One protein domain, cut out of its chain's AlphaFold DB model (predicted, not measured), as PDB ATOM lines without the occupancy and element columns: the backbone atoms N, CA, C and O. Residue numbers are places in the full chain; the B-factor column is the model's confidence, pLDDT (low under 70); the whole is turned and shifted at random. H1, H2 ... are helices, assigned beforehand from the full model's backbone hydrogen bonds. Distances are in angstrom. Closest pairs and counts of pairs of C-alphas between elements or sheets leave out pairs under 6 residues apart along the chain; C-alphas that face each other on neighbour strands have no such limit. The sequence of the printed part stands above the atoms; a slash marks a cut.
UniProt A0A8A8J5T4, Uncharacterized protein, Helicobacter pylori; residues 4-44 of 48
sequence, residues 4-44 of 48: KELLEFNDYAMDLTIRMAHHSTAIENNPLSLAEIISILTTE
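What this domain is: This is residues 4 to 44 of the 48 residues of an uncharacterized protein of Helicobacter pylori (UniProt A0A8A8J5T4). One long helix, H2, makes most of the length; after its last residue the chain folds back through a loop, and a shorter helix, H3, packs on H2 at a steep angle. A single turn of helix, H1, makes a corner with the first end of H2. The printed part has 41 residues with three named helices, in the order H1, H2, H3, and no named strand; the class is all helix. The whole is only just loose, close to compact, with a radius of gyration of the C-alphas of 11.1 A, and its flat outline spans 33 by 21 by 11 A.

How they stand to each other: H1, residues 4 to 8, and H2, residues 10 to 27, only just touch, only at the corner by their tight link, with 3 pairs of C-alphas within 8 A. The closest C-alphas are those of Leu 7 and Ala 13, 6.1 A apart. H2 touches H3, residues 34 to 43, with its residues 18 to 22 alone. The closest C-alphas of H2 and H3 are those of His 22 and Leu 34, 5.9 A apart. H2 and H3 run opposite ways at a steep tilt of 51 degrees. H1 and H3 are apart. In H1, H2 and H3, every O i to N i+4 pair is within hydrogen-bond range.

Where its parts are: H1 begins at C-alpha 4, (193.071, 224.770, 224.384), and is 6.4 A long from first to last C-alpha. H2 measures 25.8 A from C-alpha 10 at (192.863, 220.939, 214.426) to C-alpha 27 at (215.236, 231.026, 206.523). H3 measures 13.6 A and ends at C-alpha 43, (201.666, 211.642, 205.346).

The domain as a whole: The two C-alphas farthest apart, those of Glu 5 and Asn 29, are 33.4 A apart. The printed part has no cut. The link from H2 to H3 has 6 residues and is short. Residues 6 to 12 stand free. The mean pLDDT of the printed part is 88.2, and residues 4 to 9 are under 70.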
ATOM      1  N   LYS A   4     193.725 226.067 224.596       59.12
ATOM      2  CA  LYS A   4     193.071 224.770 224.384       59.12
ATOM      3  C   LYS A   4     192.060 224.796 223.238       59.12
ATOM      4  O   LYS A   4     192.022 223.846 222.476       59.12
ATOM      5  N   GLU A   5     191.313 225.887 223.065       58.56
ATOM      6  CA  GLU A   5     190.347 226.024 221.962       58.56
ATOM      7  C   GLU A   5     191.070 226.075 220.605       58.56
ATOM      8  O   GLU A   5     190.605 225.502 219.630       58.56
ATOM      9  N   LEU A   6     192.261 226.684 220.550       56.22
ATOM     10  CA  LEU A   6     193.135 226.686 219.367       56.22
ATOM     11  C   LEU A   6     193.600 225.279 218.962       56.22
ATOM     12  O   LEU A   6     193.712 225.003 217.774       56.22
ATOM     13  N   LEU A   7     193.858 224.404 219.940       56.03
ATOM     14  CA  LEU A   7     194.239 223.006 219.711       56.03
ATOM     15  C   LEU A   7     193.038 222.123 219.329       56.03
ATOM     16  O   LEU A   7     193.226 221.091 218.691       56.03
ATOM     17  N   GLU A   8     191.817 222.523 219.694       56.72
ATOM     18  CA  GLU A   8     190.576 221.874 219.247       56.72
ATOM     19  C   GLU A   8     190.229 222.228 217.789       56.72
ATOM     20  O   GLU A   8     189.655 221.403 217.077       56.72
ATOM     21  N   PHE A   9     190.660 223.396 217.293       56.53
ATOM     22  CA  PHE A   9     190.660 223.729 215.863       56.53
ATOM     23  C   PHE A   9     191.855 223.083 215.152       56.53
ATOM     24  O   PHE A   9     192.784 223.766 214.713       56.53
ATOM     25  N   ASN A  10     191.809 221.754 215.035       72.19
ATOM     26  CA  ASN A  10     192.863 220.939 214.426       72.19
ATOM     27  C   ASN A  10     193.333 221.521 213.079       72.19
ATOM     28  O   ASN A  10     194.526 221.731 212.887       72.19
ATOM     29  N   ASP A  11     192.405 221.923 212.206       81.44
ATOM     30  CA  ASP A  11     192.742 222.442 210.875       81.44
ATOM     31  C   ASP A  11     193.507 223.777 210.915       81.44
ATOM     32  O   ASP A  11     194.424 223.988 210.122       81.44
ATOM     33  N   TYR A  12     193.180 224.674 211.851       84.38
ATOM     34  CA  TYR A  12     193.851 225.976 211.958       84.38
ATOM     35  C   TYR A  12     195.223 225.855 212.627       84.38
ATOM     36  O   TYR A  12     196.197 226.442 212.156       84.38
ATOM     37  N   ALA A  13     195.323 225.064 213.698       87.62
ATOM     38  CA  ALA A  13     196.604 224.774 214.335       87.62
ATOM     39  C   ALA A  13     197.547 224.011 213.389       87.62
ATOM     40  O   ALA A  13     198.750 224.288 213.359       87.62
ATOM     41  N   MET A  14     197.006 223.097 212.580       88.81
ATOM     42  CA  MET A  14     197.755 222.369 211.558       88.81
ATOM     43  C   MET A  14     198.225 223.299 210.432       88.81
ATOM     44  O   MET A  14     199.406 223.275 210.092       88.81
ATOM     45  N   ASP A  15     197.360 224.175 209.904       91.44
ATOM     46  CA  ASP A  15     197.749 225.173 208.891       91.44
ATOM     47  C   ASP A  15     198.859 226.103 209.409       91.44
ATOM     48  O   ASP A  15     199.875 226.300 208.735       91.44
ATOM     49  N   LEU A  16     198.731 226.600 210.646       94.06
ATOM     50  CA  LEU A  16     199.778 227.382 211.308       94.06
ATOM     51  C   LEU A  16     201.088 226.599 211.419       94.06
ATOM     52  O   LEU A  16     202.148 227.135 211.103       94.06
ATOM     53  N   THR A  17     201.026 225.337 211.843       93.56
ATOM     54  CA  THR A  17     202.206 224.472 211.995       93.56
ATOM     55  C   THR A  17     202.920 224.270 210.661       93.56
ATOM     56  O   THR A  17     204.133 224.462 210.582       93.56
ATOM     57  N   ILE A  18     202.171 223.970 209.599       94.94
ATOM     58  CA  ILE A  18     202.697 223.794 208.241       94.94
ATOM     59  C   ILE A  18     203.396 225.072 207.758       94.94
ATOM     60  O   ILE A  18     204.527 225.014 207.270       94.94
ATOM     61  N   ARG A  19     202.759 226.240 207.919       96.50
ATOM     62  CA  ARG A  19     203.341 227.523 207.487       96.50
ATOM     63  C   ARG A  19     204.567 227.902 208.304       96.50
ATOM     64  O   ARG A  19     205.549 228.364 207.730       96.50
ATOM     65  N   MET A  20     204.530 227.698 209.622       97.50
ATOM     66  CA  MET A  20     205.682 227.941 210.488       97.50
ATOM     67  C   MET A  20     206.860 227.059 210.083       97.50
ATOM     68  O   MET A  20     207.950 227.590 209.916       97.50
ATOM     69  N   ALA A  21     206.640 225.760 209.862       97.00
ATOM     70  CA  ALA A  21     207.684 224.833 209.433       97.00
ATOM     71  C   ALA A  21     208.274 225.210 208.064       97.00
ATOM     72  O   ALA A  21     209.494 225.222 207.904       97.00
ATOM     73  N   HIS A  22     207.434 225.564 207.086       97.75
ATOM     74  CA  HIS A  22     207.912 225.982 205.768       97.75
ATOM     75  C   HIS A  22     208.746 227.269 205.845       97.75
ATOM     76  O   HIS A  22     209.859 227.318 205.328       97.75
ATOM     77  N   HIS A  23     208.248 228.304 206.525       98.25
ATOM     78  CA  HIS A  23     208.946 229.586 206.588       98.25
ATOM     79  C   HIS A  23     210.188 229.563 207.486       98.25
ATOM     80  O   HIS A  23     211.197 230.157 207.112       98.25
ATOM     81  N   SER A  24     210.150 228.892 208.644       97.94
ATOM     82  CA  SER A  24     211.301 228.848 209.556       97.94
ATOM     83  C   SER A  24     212.483 228.111 208.929       97.94
ATOM     84  O   SER A  24     213.607 228.594 208.986       97.94
ATOM     85  N   THR A  25     212.228 226.986 208.261       97.00
ATOM     86  CA  THR A  25     213.280 226.193 207.614       97.00
ATOM     87  C   THR A  25     213.783 226.836 206.320       97.00
ATOM     88  O   THR A  25     214.971 226.736 206.020       97.00
ATOM     89  N   ALA A  26     212.939 227.567 205.583       98.00
ATOM     90  CA  ALA A  26     213.376 228.342 204.420       98.00
ATOM     91  C   ALA A  26     214.380 229.452 204.796       98.00
ATOM     92  O   ALA A  26     215.321 229.699 204.042       98.00
ATOM     93  N   ILE A  27     214.239 230.078 205.976       98.25
ATOM     94  CA  ILE A  27     215.236 231.026 206.523       98.25
ATOM     95  C   ILE A  27     216.599 230.340 206.720       98.25
ATOM     96  O   ILE A  27     217.641 230.963 206.524       98.25
ATOM     97  N   GLU A  28     216.596 229.049 207.050       98.00
ATOM     98  CA  GLU A  28     217.796 228.218 207.200       98.00
ATOM     99  C   GLU A  28     218.267 227.575 205.878       98.00
ATOM    100  O   GLU A  28     219.146 226.715 205.884       98.00
ATOM    101  N   ASN A  29     217.756 228.033 204.727       97.62
ATOM    102  CA  ASN A  29     218.064 227.530 203.378       97.62
ATOM    103  C   ASN A  29     217.572 226.100 203.086       97.62
ATOM    104  O   ASN A  29     218.136 225.414 202.231       97.62
ATOM    105  N   ASN A  30     216.516 225.637 203.756       95.94
ATOM    106  CA  ASN A  30     215.845 224.398 203.369       95.94
ATOM    107  C   ASN A  30     215.157 224.578 201.992       95.94
ATOM    108  O   ASN A  30     214.371 225.516 201.837       95.94
ATOM    109  N   PRO A  31     215.431 223.716 200.990       96.50
ATOM    110  CA  PRO A  31     214.903 223.878 199.634       96.50
ATOM    111  C   PRO A  31     213.473 223.351 199.449       96.50
ATOM    112  O   PRO A  31     212.917 223.500 198.362       96.50
ATOM    113  N   LEU A  32     212.890 222.708 200.465       96.62
ATOM    114  CA  LEU A  32     211.592 222.056 200.348       96.62
ATOM    115  C   LEU A  32     210.469 223.069 200.103       96.62
ATOM    116  O   LEU A  32     210.291 224.056 200.825       96.62
ATOM    117  N   SER A  33     209.655 222.776 199.098       96.81
ATOM    118  CA  SER A  33     208.425 223.501 198.816       96.81
ATOM    119  C   SER A  33     207.380 223.292 199.916       96.81
ATOM    120  O   SER A  33     207.413 222.330 200.685       96.81
ATOM    121  N   LEU A  34     206.378 224.173 199.966       96.06
ATOM    122  CA  LEU A  34     205.259 224.034 200.900       96.06
ATOM    123  C   LEU A  34     204.537 222.683 200.747       96.06
ATOM    124  O   LEU A  34     204.181 222.064 201.744       96.06
ATOM    125  N   ALA A  35     204.347 222.211 199.511       95.50
ATOM    126  CA  ALA A  35     203.698 220.929 199.235       95.50
ATOM    127  C   ALA A  35     204.496 219.743 199.802       95.50
ATOM    128  O   ALA A  35     203.922 218.800 200.343       95.50
ATOM    129  N   GLU A  36     205.821 219.819 199.729       96.69
ATOM    130  CA  GLU A  36     206.719 218.817 200.293       96.69
ATOM    131  C   GLU A  36     206.685 218.822 201.825       96.69
ATOM    132  O   GLU A  36     206.541 217.761 202.431       96.69
ATOM    133  N   ILE A  37     206.696 220.000 202.458       96.25
ATOM    134  CA  ILE A  37     206.510 220.138 203.912       96.25
ATOM    135  C   ILE A  37     205.157 219.559 204.355       96.25
ATOM    136  O   ILE A  37     205.102 218.820 205.338       96.25
ATOM    137  N   ILE A  38     204.077 219.830 203.610       94.19
ATOM    138  CA  ILE A  38     202.756 219.233 203.858       94.19
ATOM    139  C   ILE A  38     202.848 217.708 203.795       94.19
ATOM    140  O   ILE A  38     202.368 217.036 204.706       94.19
ATOM    141  N   SER A  39     203.480 217.152 202.756       94.00
ATOM    142  CA  SER A  39     203.599 215.698 202.599       94.00
ATOM    143  C   SER A  39     204.354 215.040 203.762       94.00
ATOM    144  O   SER A  39     203.903 214.013 204.271       94.00
ATOM    145  N   ILE A  40     205.412 215.677 204.269       94.56
ATOM    146  CA  ILE A  40     206.167 215.190 205.430       94.56
ATOM    147  C   ILE A  40     205.290 215.214 206.687       94.56
ATOM    148  O   ILE A  40     205.203 214.213 207.393       94.56
ATOM    149  N   LEU A  41     204.617 216.335 206.963       92.00
ATOM    150  CA  LEU A  41     203.878 216.536 208.216       92.00
ATOM    151  C   LEU A  41     202.533 215.801 208.277       92.00
ATOM    152  O   LEU A  41     202.048 215.521 209.367       92.00
ATOM    153  N   THR A  42     201.918 215.509 207.129       88.31
ATOM    154  CA  THR A  42     200.572 214.908 207.071       88.31
ATOM    155  C   THR A  42     200.568 213.447 206.635       88.31
ATOM    156  O   THR A  42     199.627 212.725 206.955       88.31
ATOM    157  N   THR A  43     201.598 213.002 205.908       89.56
ATOM    158  CA  THR A  43     201.666 211.642 205.346       89.56
ATOM    159  C   THR A  43     202.977 210.917 205.639       89.56
ATOM    160  O   THR A  43     203.159 209.801 205.163       89.56
ATOM    161  N   GLU A  44     203.891 211.540 206.392       89.50
ATOM    162  CA  GLU A  44     205.223 211.000 206.714       89.50
ATOM    163  C   GLU A  44     206.063 210.646 205.466       89.50
ATOM    164  O   GLU A  44     207.033 209.891 205.533       89.50
TER     165      GLU A  44